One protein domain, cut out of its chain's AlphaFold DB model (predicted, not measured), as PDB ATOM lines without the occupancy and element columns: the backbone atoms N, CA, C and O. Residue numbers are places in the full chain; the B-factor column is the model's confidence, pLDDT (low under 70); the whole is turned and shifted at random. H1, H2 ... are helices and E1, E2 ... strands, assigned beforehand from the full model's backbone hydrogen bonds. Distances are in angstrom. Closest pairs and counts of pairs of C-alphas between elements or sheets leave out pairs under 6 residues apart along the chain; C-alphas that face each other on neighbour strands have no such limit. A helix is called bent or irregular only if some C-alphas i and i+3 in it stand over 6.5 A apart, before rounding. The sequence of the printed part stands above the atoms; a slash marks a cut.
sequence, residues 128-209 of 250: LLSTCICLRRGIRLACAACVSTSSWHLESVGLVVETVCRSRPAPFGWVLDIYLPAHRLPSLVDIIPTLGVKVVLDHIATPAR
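This is residues 128 to 209 of the 250 residues of an uncharacterized protein of Ophiocordyceps polyrhachis-furcata BCC 54312 (UniProt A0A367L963). You will find a small sheet whose strands E2, E3 and E4 run side by side, with E1 meeting E2 only at a point, and the longest helix, H1, running back past the sheet without packing closely on it. The short helices H2 and H4 lie towards the end where E3 and E4 finish, and the long link of residues 133 to 143 loops out at the other end of the longest axis. The printed part has 82 residues, with four named helices and four named strands in the order E1 E2 H1 E3 H2 H3 E4 H4; the sheet order is E1 E2 E3 E4, mixed, and the class is mixed, helices and strands. It is compact, with a radius of gyration of the C-alphas of 13.1 A, yet elongated, spanning 43 by 24 by 22 A.

Find C-alpha 130 at (36.512, -9.294, 34.743), where strand E1, residues 130 to 132, begins. Strand E2, residues 144 to 148, covers 12.9 A. Helix H1 begins at C-alpha 154, (19.101, -11.651, 32.528), and runs 18.5 A to residue 166. Next come strand E3, residues 175 to 179, 13.0 A long; helix H2, residues 182 to 188, 10.5 A; helix H3, residues 192 to 195; and strand E4, residues 198 to 201, 10.0 A. Helix H4, residues 202 to 205, ends at C-alpha 205, (21.931, -2.761, 44.700). H2 is only just irregular: C-alphas 183 and 186 are 7.0 A apart.

Begin with E2 and E3, parallel at 14 degrees, where N 177 and O 145 are 2.9 A apart, within hydrogen-bond range. E3 and E4 are parallel at 21 degrees, with N 178 and O 200 at 2.8 A. E1 and E2 meet only at a point, where C-alphas 131 and 145 face each other at 5.1 A. E2, H1, E3 and E3, H2 H3, E4 are strand-helix-strand units, parallel neighbour strands with helix between, each with a right-handed crossover. H1 is only just not on the sheet, with 4 pairs of C-alphas within 10 A. Its residues 161 to 165 alone only just touch H3, in 3 pairs of C-alphas within 8 A, the closest those of Cys 165 and Leu 195, 6.2 A apart. H3 only grazes the sheet. H2 is not on the sheet; it only just touches H4, in 3 pairs, the closest C-alphas being those of Ala 182 and Ala 205, 4.3 A apart. H4 stands at the sheet's level, at a height of 3.0 A. Every O i to N i+4 pair is within hydrogen-bond range in H1; H2 has 0 of 3, beside 3 of 4 O i to N i+3 pairs, and H3 and H4 are too short for an O i to N i+4 pair.

The two C-alphas farthest apart, those of Gly 138 and Arg 209, are 43.8 A apart. The printed part has no cut, and E1 to E2 is a long link. The mean pLDDT of the printed part is 70.3; look for values under 70 at residues 128 to 144, 149 to 155, 157, 168 to 171 and 205 to 209.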
ATOM      1  N   LEU A 128      32.468  -8.681  28.820       42.06
ATOM      2  CA  LEU A 128      33.672  -8.506  29.644       42.06
ATOM      3  C   LEU A 128      33.462  -9.162  31.013       42.06
ATOM      4  O   LEU A 128      33.011  -8.521  31.958       42.06
ATOM      5  N   LEU A 129      33.824 -10.440  31.127       41.38
ATOM      6  CA  LEU A 129      34.018 -11.078  32.427       41.38
ATOM      7  C   LEU A 129      35.353 -10.584  33.008       41.38
ATOM      8  O   LEU A 129      36.425 -10.920  32.501       41.38
ATOM      9  N   SER A 130      35.306  -9.751  34.049       40.97
ATOM     10  CA  SER A 130      36.512  -9.294  34.743       40.97
ATOM     11  C   SER A 130      36.833 -10.229  35.909       40.97
ATOM     12  O   SER A 130      36.472  -9.972  37.055       40.97
ATOM     13  N   THR A 131      37.539 -11.323  35.628       35.94
ATOM     14  CA  THR A 131      38.041 -12.223  36.676       35.94
ATOM     15  C   THR A 131      39.308 -11.636  37.305       35.94
ATOM     16  O   THR A 131      40.369 -11.608  36.679       35.94
ATOM     17  N   CYS A 132      39.224 -11.175  38.553       35.41
ATOM     18  CA  CYS A 132      40.385 -10.735  39.323       35.41
ATOM     19  C   CYS A 132      40.991 -11.924  40.089       35.41
ATOM     20  O   CYS A 132      40.463 -12.377  41.098       35.41
ATOM     21  N   ILE A 133      42.133 -12.437  39.624       30.28
ATOM     22  CA  ILE A 133      42.884 -13.476  40.344       30.28
ATOM     23  C   ILE A 133      43.895 -12.794  41.274       30.28
ATOM     24  O   ILE A 133      44.915 -12.270  40.819       30.28
ATOM     25  N   CYS A 134      43.640 -12.819  42.583       33.09
ATOM     26  CA  CYS A 134      44.623 -12.432  43.595       33.09
ATOM     27  C   CYS A 134      45.383 -13.676  44.076       33.09
ATOM     28  O   CYS A 134      44.885 -14.446  44.890       33.09
ATOM     29  N   LEU A 135      46.610 -13.880  43.585       25.92
ATOM     30  CA  LEU A 135      47.501 -14.927  44.095       25.92
ATOM     31  C   LEU A 135      48.214 -14.430  45.360       25.92
ATOM     32  O   LEU A 135      48.978 -13.465  45.301       25.92
ATOM     33  N   ARG A 136      48.023 -15.120  46.489       27.66
ATOM     34  CA  ARG A 136      48.865 -14.976  47.686       27.66
ATOM     35  C   ARG A 136      49.501 -16.331  47.999       27.66
ATOM     36  O   ARG A 136      48.796 -17.325  48.133       27.66
ATOM     37  N   ARG A 137      50.833 -16.387  48.103       25.52
ATOM     38  CA  ARG A 137      51.544 -17.568  48.624       25.52
ATOM     39  C   ARG A 137      51.332 -17.614  50.144       25.52
ATOM     40  O   ARG A 137      51.705 -16.662  50.821       25.52
ATOM     41  N   GLY A 138      50.732 -18.692  50.661       27.12
ATOM     42  CA  GLY A 138      50.819 -19.074  52.081       27.12
ATOM     43  C   GLY A 138      49.557 -19.001  52.954       27.12
ATOM     44  O   GLY A 138      49.614 -19.466  54.083       27.12
ATOM     45  N   ILE A 139      48.415 -18.481  52.490       31.47
ATOM     46  CA  ILE A 139      47.135 -18.511  53.234       31.47
ATOM     47  C   ILE A 139      46.013 -18.742  52.216       31.47
ATOM     48  O   ILE A 139      46.072 -18.161  51.133       31.47
ATOM     49  N   ARG A 140      45.048 -19.614  52.552       34.16
ATOM     50  CA  ARG A 140      43.883 -20.038  51.741       34.16
ATOM     51  C   ARG A 140      43.460 -18.960  50.724       34.16
ATOM     52  O   ARG A 140      43.073 -17.862  51.115       34.16
ATOM     53  N   LEU A 141      43.594 -19.262  49.428       35.19
ATOM     54  CA  LEU A 141      43.313 -18.325  48.337       35.19
ATOM     55  C   LEU A 141      41.816 -18.000  48.264       35.19
ATOM     56  O   LEU A 141      41.053 -18.774  47.698       35.19
ATOM     57  N   ALA A 142      41.414 -16.827  48.744       42.84
ATOM     58  CA  ALA A 142      40.141 -16.236  48.353       42.84
ATOM     59  C   ALA A 142      40.349 -15.486  47.031       42.84
ATOM     60  O   ALA A 142      40.943 -14.404  47.007       42.84
ATOM     61  N   CYS A 143      39.905 -16.067  45.919       51.69
ATOM     62  CA  CYS A 143      39.728 -15.296  44.694       51.69
ATOM     63  C   CYS A 143      38.365 -14.603  44.751       51.69
ATOM     64  O   CYS A 143      37.383 -15.191  45.211       51.69
ATOM     65  N   ALA A 144      38.324 -13.359  44.276       56.38
ATOM     66  CA  ALA A 144      37.096 -12.600  44.122       56.38
ATOM     67  C   ALA A 144      36.827 -12.394  42.632       56.38
ATOM     68  O   ALA A 144      37.656 -11.842  41.906       56.38
ATOM     69  N   ALA A 145      35.670 -12.849  42.166       72.19
ATOM     70  CA  ALA A 145      35.158 -12.463  40.861       72.19
ATOM     71  C   ALA A 145      34.236 -11.256  41.057       72.19
ATOM     72  O   ALA A 145      33.431 -11.252  41.986       72.19
ATOM     73  N   CYS A 146      34.380 -10.237  40.208       70.56
ATOM     74  CA  CYS A 146      33.512  -9.065  40.214       70.56
ATOM     75  C   CYS A 146      32.721  -9.035  38.908       70.56
ATOM     76  O   CYS A 146      33.300  -9.106  37.820       70.56
ATOM     77  N   VAL A 147      31.399  -8.936  39.024       76.38
ATOM     78  CA  VAL A 147      30.486  -8.900  37.880       76.38
ATOM     79  C   VAL A 147      29.702  -7.599  37.950       76.38
ATOM     80  O   VAL A 147      28.951  -7.375  38.897       76.38
ATOM     81  N   SER A 148      29.883  -6.729  36.955       72.62
ATOM     82  CA  SER A 148      29.162  -5.457  36.853       72.62
ATOM     83  C   SER A 148      28.135  -5.524  35.732       72.62
ATOM     84  O   SER A 148      28.488  -5.752  34.576       72.62
ATOM     85  N   THR A 149      26.861  -5.336  36.082       65.88
ATOM     86  CA  THR A 149      25.721  -5.608  35.188       65.88
ATOM     87  C   THR A 149      24.930  -4.361  34.793       65.88
ATOM     88  O   THR A 149      23.754  -4.455  34.451       65.88
ATOM     89  N   SER A 150      25.552  -3.177  34.795       59.59
ATOM     90  CA  SER A 150      24.858  -1.892  34.581       59.59
ATOM     91  C   SER A 150      24.076  -1.768  33.257       59.59
ATOM     92  O   SER A 150      23.278  -0.845  33.124       59.59
ATOM     93  N   SER A 151      24.246  -2.697  32.310       60.41
ATOM     94  CA  SER A 151      23.544  -2.726  31.019       60.41
ATOM     95  C   SER A 151      23.129  -4.128  30.519       60.41
ATOM     96  O   SER A 151      23.007  -4.314  29.312       60.41
ATOM     97  N   TRP A 152      22.987  -5.138  31.389       62.28
ATOM     98  CA  TRP A 152      22.879  -6.548  30.958       62.28
ATOM     99  C   TRP A 152      21.430  -7.077  30.923       62.28
ATOM    100  O   TRP A 152      20.599  -6.712  31.759       62.28
ATOM    101  N   HIS A 153      21.147  -7.984  29.978       66.19
ATOM    102  CA  HIS A 153      19.960  -8.850  29.986       66.19
ATOM    103  C   HIS A 153      20.161 -10.031  30.959       66.19
ATOM    104  O   HIS A 153      21.289 -10.462  31.199       66.19
ATOM    105  N   LEU A 154      19.069 -10.563  31.529       61.84
ATOM    106  CA  LEU A 154      19.101 -11.651  32.528       61.84
ATOM    107  C   LEU A 154      19.791 -12.927  32.020       61.84
ATOM    108  O   LEU A 154      20.446 -13.614  32.798       61.84
ATOM    109  N   GLU A 155      19.721 -13.204  30.720       69.94
ATOM    110  CA  GLU A 155      20.387 -14.356  30.093       69.94
ATOM    111  C   GLU A 155      21.903 -14.353  30.323       69.94
ATOM    112  O   GLU A 155      22.531 -15.392  30.530       69.94
ATOM    113  N   SER A 156      22.504 -13.166  30.377       72.94
ATOM    114  CA  SER A 156      23.937 -13.021  30.588       72.94
ATOM    115  C   SER A 156      24.354 -13.298  32.041       72.94
ATOM    116  O   SER A 156      25.496 -13.679  32.284       72.94
ATOM    117  N   VAL A 157      23.437 -13.170  33.009       68.44
ATOM    118  CA  VAL A 157      23.665 -13.612  34.396       68.44
ATOM    119  C   VAL A 157      23.732 -15.135  34.454       68.44
ATOM    120  O   VAL A 157      24.643 -15.672  35.082       68.44
ATOM    121  N   GLY A 158      22.827 -15.822  33.746       73.44
ATOM    122  CA  GLY A 158      22.820 -17.282  33.636       73.44
ATOM    123  C   GLY A 158      24.148 -17.831  33.113       73.44
ATOM    124  O   GLY A 158      24.697 -18.756  33.699       73.44
ATOM    125  N   LEU A 159      24.737 -17.192  32.096       79.19
ATOM    126  CA  LEU A 159      26.058 -17.570  31.571       79.19
ATOM    127  C   LEU A 159      27.195 -17.383  32.584       79.19
ATOM    128  O   LEU A 159      28.110 -18.205  32.651       79.19
ATOM    129  N   VAL A 160      27.167 -16.309  33.378       74.62
ATOM    130  CA  VAL A 160      28.186 -16.060  34.411       74.62
ATOM    131  C   VAL A 160      28.065 -17.076  35.539       74.62
ATOM    132  O   VAL A 160      29.067 -17.658  35.945       74.62
ATOM    133  N   VAL A 161      26.840 -17.321  35.998       72.25
ATOM    134  CA  VAL A 161      26.491 -18.353  36.981       72.25
ATOM    135  C   VAL A 161      26.973 -19.709  36.494       72.25
ATOM    136  O   VAL A 161      27.735 -20.372  37.183       72.25
ATOM    137  N   GLU A 162      26.634 -20.076  35.262       77.06
ATOM    138  CA  GLU A 162      27.037 -21.339  34.662       77.06
ATOM    139  C   GLU A 162      28.562 -21.445  34.535       77.06
ATOM    140  O   GLU A 162      29.137 -22.488  34.834       77.06
ATOM    141  N   THR A 163      29.247 -20.359  34.171       79.06
ATOM    142  CA  THR A 163      30.717 -20.314  34.105       79.06
ATOM    143  C   THR A 163      31.348 -20.487  35.491       79.06
ATOM    144  O   THR A 163      32.320 -21.233  35.647       79.06
ATOM    145  N   VAL A 164      30.795 -19.841  36.519       75.62
ATOM    146  CA  VAL A 164      31.245 -19.976  37.912       75.62
ATOM    147  C   VAL A 164      30.971 -21.394  38.425       75.62
ATOM    148  O   VAL A 164      31.877 -22.033  38.951       75.62
ATOM    149  N   CYS A 165      29.781 -21.946  38.193       71.56
ATOM    150  CA  CYS A 165      29.418 -23.304  38.596       71.56
ATOM    151  C   CYS A 165      30.273 -24.365  37.883       71.56
ATOM    152  O   CYS A 165      30.788 -25.283  38.525       71.56
ATOM    153  N   ARG A 166      30.499 -24.222  36.567       77.56
ATOM    154  CA  ARG A 166      31.335 -25.144  35.777       77.56
ATOM    155  C   ARG A 166      32.809 -25.079  36.158       77.56
ATOM    156  O   ARG A 166      33.486 -26.102  36.112       77.56
ATOM    157  N   SER A 167      33.306 -23.913  36.573       70.38
ATOM    158  CA  SER A 167      34.701 -23.762  37.007       70.38
ATOM    159  C   SER A 167      34.989 -24.337  38.403       70.38
ATOM    160  O   SER A 167      36.141 -24.299  38.830       70.38
ATOM    161  N   ARG A 168      33.986 -24.928  39.082       63.06
ATOM    162  CA  ARG A 168      34.093 -25.609  40.389       63.06
ATOM    163  C   ARG A 168      34.995 -24.856  41.389       63.06
ATOM    164  O   ARG A 168      36.051 -25.360  41.771       63.06
ATOM    165  N   PRO A 169      34.570 -23.693  41.910       60.75
ATOM    166  CA  PRO A 169      35.306 -22.927  42.929       60.75
ATOM    167  C   PRO A 169      35.422 -23.625  44.310       60.75
ATOM    168  O   PRO A 169      35.895 -23.029  45.281       60.75
ATOM    169  N   ALA A 170      34.998 -24.886  44.423       54.50
ATOM    170  CA  ALA A 170      34.500 -25.482  45.656       54.50
ATOM    171  C   ALA A 170      35.506 -25.833  46.780       54.50
ATOM    172  O   ALA A 170      35.019 -26.016  47.891       54.50
ATOM    173  N   PRO A 171      36.852 -25.870  46.644       62.00
ATOM    174  CA  PRO A 171      37.693 -26.019  47.842       62.00
ATOM    175  C   PRO A 171      38.249 -24.698  48.400       62.00
ATOM    176  O   PRO A 171      38.883 -24.702  49.454       62.00
ATOM    177  N   PHE A 172      38.054 -23.557  47.731       71.00
ATOM    178  CA  PHE A 172      38.894 -22.379  47.989       71.00
ATOM    179  C   PHE A 172      38.216 -21.233  48.755       71.00
ATOM    180  O   PHE A 172      38.848 -20.208  48.994       71.00
ATOM    181  N   GLY A 173      36.960 -21.379  49.185       85.12
ATOM    182  CA  GLY A 173      36.292 -20.352  50.001       85.12
ATOM    183  C   GLY A 173      36.137 -19.007  49.280       85.12
ATOM    184  O   GLY A 173      36.345 -17.953  49.882       85.12
ATOM    185  N   TRP A 174      35.820 -19.050  47.984       87.81
ATOM    186  CA  TRP A 174      35.673 -17.859  47.149       87.81
ATOM    187  C   TRP A 174      34.486 -16.996  47.577       87.81
ATOM    188  O   TRP A 174      33.498 -17.482  48.139       87.81
ATOM    189  N   VAL A 175      34.603 -15.706  47.265       89.88
ATOM    190  CA  VAL A 175      33.548 -14.711  47.443       89.88
ATOM    191  C   VAL A 175      33.264 -14.074  46.084       89.88
ATOM    192  O   VAL A 175      34.172 -13.545  45.445       89.88
ATOM    193  N   LEU A 176      32.023 -14.150  45.620       91.62
ATOM    194  CA  LEU A 176      31.553 -13.517  44.394       91.62
ATOM    195  C   LEU A 176      30.947 -12.157  44.740       91.62
ATOM    196  O   LEU A 176      29.964 -12.104  45.470       91.62
ATOM    197  N   ASP A 177      31.518 -11.079  44.217       93.06
ATOM    198  CA  ASP A 177      31.019  -9.720  44.424       93.06
ATOM    199  C   ASP A 177      30.185  -9.281  43.210       93.06
ATOM    200  O   ASP A 177      30.691  -9.206  42.083       93.06
ATOM    201  N   ILE A 178      28.885  -9.060  43.409       91.56
ATOM    202  CA  ILE A 178      27.929  -8.775  42.335       91.56
ATOM    203  C   ILE A 178      27.437  -7.338  42.448       91.56
ATOM    204  O   ILE A 178      26.770  -6.959  43.410       91.56
ATOM    205  N   TYR A 179      27.692  -6.559  41.398       90.38
ATOM    206  CA  TYR A 179      27.144  -5.223  41.224       90.38
ATOM    207  C   TYR A 179      25.941  -5.274  40.272       90.38
ATOM    208  O   TYR A 179      26.093  -5.434  39.052       90.38
ATOM    209  N   LEU A 180      24.737  -5.131  40.833       88.69
ATOM    210  CA  LEU A 180      23.476  -5.102  40.089       88.69
ATOM    211  C   LEU A 180      22.511  -4.014  40.596       88.69
ATOM    212  O   LEU A 180      22.563  -3.651  41.767       88.69
ATOM    213  N   PRO A 181      21.600  -3.493  39.757       88.25
ATOM    214  CA  PRO A 181      20.498  -2.641  40.218       88.25
ATOM    215  C   PRO A 181      19.480  -3.406  41.087       88.25
ATOM    216  O   PRO A 181      19.137  -4.538  40.757       88.25
ATOM    217  N   ALA A 182      18.902  -2.778  42.122       90.00
ATOM    218  CA  ALA A 182      17.975  -3.422  43.077       90.00
ATOM    219  C   ALA A 182      16.809  -4.156  42.421       90.00
ATOM    220  O   ALA A 182      16.471  -5.263  42.827       90.00
ATOM    221  N   HIS A 183      16.226  -3.583  41.368       89.12
ATOM    222  CA  HIS A 183      15.086  -4.182  40.674       89.12
ATOM    223  C   HIS A 183      15.416  -5.515  39.976       89.12
ATOM    224  O   HIS A 183      14.506  -6.239  39.594       89.12
ATOM    225  N   ARG A 184      16.702  -5.852  39.794       88.88
ATOM    226  CA  ARG A 184      17.146  -7.144  39.240       88.88
ATOM    227  C   ARG A 184      17.415  -8.198  40.314       88.88
ATOM    228  O   ARG A 184      17.555  -9.367  39.961       88.88
ATOM    229  N   LEU A 185      17.471  -7.810  41.590       90.94
ATOM    230  CA  LEU A 185      17.780  -8.714  42.696       90.94
ATOM    231  C   LEU A 185      16.775  -9.869  42.855       90.94
ATOM    232  O   LEU A 185      17.248 -10.978  43.094       90.94
ATOM    233  N   PRO A 186      15.450  -9.688  42.659       93.62
ATOM    234  CA  PRO A 186      14.496 -10.798  42.749       93.62
ATOM    235  C   PRO A 186      14.846 -11.972  41.824       93.62
ATOM    236  O   PRO A 186      14.796 -13.119  42.241       93.62
ATOM    237  N   SER A 187      15.327 -11.688  40.611       90.94
ATOM    238  CA  SER A 187      15.766 -12.711  39.647       90.94
ATOM    239  C   SER A 187      17.025 -13.491  40.064       90.94
ATOM    240  O   SER A 187      17.380 -14.461  39.403       90.94
ATOM    241  N   LEU A 188      17.724 -13.073  41.125       91.31
ATOM    242  CA  LEU A 188      18.883 -13.783  41.678       91.31
ATOM    243  C   LEU A 188      18.549 -14.616  42.918       91.31
ATOM    244  O   LEU A 188      19.401 -15.395  43.342       91.31
ATOM    245  N   VAL A 189      17.358 -14.455  43.504       94.06
ATOM    246  CA  VAL A 189      16.981 -15.094  44.778       94.06
ATOM    247  C   VAL A 189      17.088 -16.613  44.685       94.06
ATOM    248  O   VAL A 189      17.670 -17.231  45.573       94.06
ATOM    249  N   ASP A 190      16.639 -17.190  43.572       93.75
ATOM    250  CA  ASP A 190      16.680 -18.640  43.361       93.75
ATOM    251  C   ASP A 190      18.055 -19.132  42.891       93.75
ATOM    252  O   ASP A 190      18.411 -20.294  43.064       93.75
ATOM    253  N   ILE A 191      18.866 -18.240  42.316       92.12
ATOM    254  CA  ILE A 191      20.170 -18.578  41.739       92.12
ATOM    255  C   ILE A 191      21.264 -18.572  42.807       92.12
ATOM    256  O   ILE A 191      22.088 -19.485  42.848       92.12
ATOM    257  N   ILE A 192      21.293 -17.557  43.676       92.94
ATOM    258  CA  ILE A 192      22.362 -17.357  44.666       92.94
ATOM    259  C   ILE A 192      22.618 -18.609  45.527       92.94
ATOM    260  O   ILE A 192      23.786 -18.984  45.660       92.94
ATOM    261  N   PRO A 193      21.594 -19.312  46.054       93.56
ATOM    262  CA  PRO A 193      21.802 -20.533  46.834       93.56
ATOM    263  C   PRO A 193      22.479 -21.665  46.047       93.56
ATOM    264  O   PRO A 193      23.199 -22.473  46.630       93.56
ATOM    265  N   THR A 194      22.298 -21.710  44.723       90.81
ATOM    266  CA  THR A 194      22.851 -22.767  43.856       90.81
ATOM    267  C   THR A 194      24.327 -22.562  43.506       90.81
ATOM    268  O   THR A 194      24.994 -23.489  43.049       90.81
ATOM    269  N   LEU A 195      24.871 -21.363  43.744       87.69
ATOM    270  CA  LEU A 195      26.232 -21.003  43.340       87.69
ATOM    271  C   LEU A 195      27.330 -21.698  44.153       87.69
ATOM    272  O   LEU A 195      28.474 -21.761  43.700       87.69
ATOM    273  N   GLY A 196      27.024 -22.179  45.362       90.19
ATOM    274  CA  GLY A 196      28.005 -22.843  46.231       90.19
ATOM    275  C   GLY A 196      29.182 -21.953  46.668       90.19
ATOM    276  O   GLY A 196      30.189 -22.460  47.160       90.19
ATOM    277  N   VAL A 197      29.078 -20.632  46.493       90.88
ATOM    278  CA  VAL A 197      30.072 -19.636  46.918       90.88
ATOM    279  C   VAL A 197      29.403 -18.550  47.751       90.88
ATOM    280  O   VAL A 197      28.203 -18.310  47.635       90.88
ATOM    281  N   LYS A 198      30.181 -17.862  48.592       92.94
ATOM    282  CA  LYS A 198      29.673 -16.686  49.308       92.94
ATOM    283  C   LYS A 198      29.434 -15.573  48.299       92.94
ATOM    284  O   LYS A 198      30.314 -15.296  47.492       92.94
ATOM    285  N   VAL A 199      28.282 -14.921  48.364       93.44
ATOM    286  CA  VAL A 199      27.948 -13.797  47.485       93.44
ATOM    287  C   VAL A 199      27.931 -12.507  48.298       93.44
ATOM    288  O   VAL A 199      27.334 -12.456  49.372       93.44
ATOM    289  N   VAL A 200      28.596 -11.473  47.793       94.38
ATOM    290  CA  VAL A 200      28.516 -10.091  48.271       94.38
ATOM    291  C   VAL A 200      27.708  -9.309  47.247       94.38
ATOM    292  O   VAL A 200      27.962  -9.389  46.049       94.38
ATOM    293  N   LEU A 201      26.692  -8.594  47.721       93.62
ATOM    294  CA  LEU A 201      25.904  -7.688  46.897       93.62
ATOM    295  C   LEU A 201      26.465  -6.287  47.080       93.62
ATOM    296  O   LEU A 201      26.308  -5.674  48.139       93.62
ATOM    297  N   ASP A 202      27.139  -5.798  46.052       89.94
ATOM    298  CA  ASP A 202      27.810  -4.517  46.119       89.94
ATOM    299  C   ASP A 202      26.806  -3.358  46.072       89.94
ATOM    300  O   ASP A 202      25.741  -3.426  45.446       89.94
ATOM    301  N   HIS A 203      27.159  -2.262  46.744       85.94
ATOM    302  CA  HIS A 203      26.415  -1.004  46.722       85.94
ATOM    303  C   HIS A 203      24.908  -1.102  47.032       85.94
ATOM    304  O   HIS A 203      24.143  -0.336  46.444       85.94
ATOM    305  N   ILE A 204      24.483  -2.021  47.925       73.75
ATOM    306  CA  ILE A 204      23.066  -2.305  48.288       73.75
ATOM    307  C   ILE A 204      22.165  -2.105  47.068       73.75
ATOM    308  O   ILE A 204      21.246  -1.286  47.048       73.75
ATOM    309  N   ALA A 205      22.576  -2.769  45.989       60.66
ATOM    310  CA  ALA A 205      21.931  -2.761  44.700       60.66
ATOM    311  C   ALA A 205      21.434  -1.373  44.243       60.66
ATOM    312  O   ALA A 205      20.258  -1.226  43.951       60.66
ATOM    313  N   THR A 206      22.304  -0.349  44.233       67.00
ATOM    314  CA  THR A 206      22.059   1.037  43.763       67.00
ATOM    315  C   THR A 206      20.564   1.354  43.596       67.00
ATOM    316  O   THR A 206      20.047   1.203  42.479       67.00
ATOM    317  N   PRO A 207      19.838   1.697  44.686       65.00
ATOM    318  CA  PRO A 207      18.400   1.905  44.609       65.00
ATOM    319  C   PRO A 207      18.144   2.903  43.489       65.00
ATOM    320  O   PRO A 207      18.837   3.925  43.397       65.00
ATOM    321  N   ALA A 208      17.233   2.552  42.578       64.25
ATOM    322  CA  ALA A 208      16.955   3.378  41.417       64.25
ATOM    323  C   ALA A 208      16.731   4.815  41.902       64.25
ATOM    324  O   ALA A 208      15.888   5.055  42.769       64.25
ATOM    325  N   ARG A 209      17.534   5.760  41.394       55.91
ATOM    326  CA  ARG A 209      17.410   7.193  41.690       55.91
ATOM    327  C   ARG A 209      16.079   7.699  41.117       55.91
ATOM    328  O   ARG A 209      16.072   8.314  40.058       55.91
TER     329      ARG A 209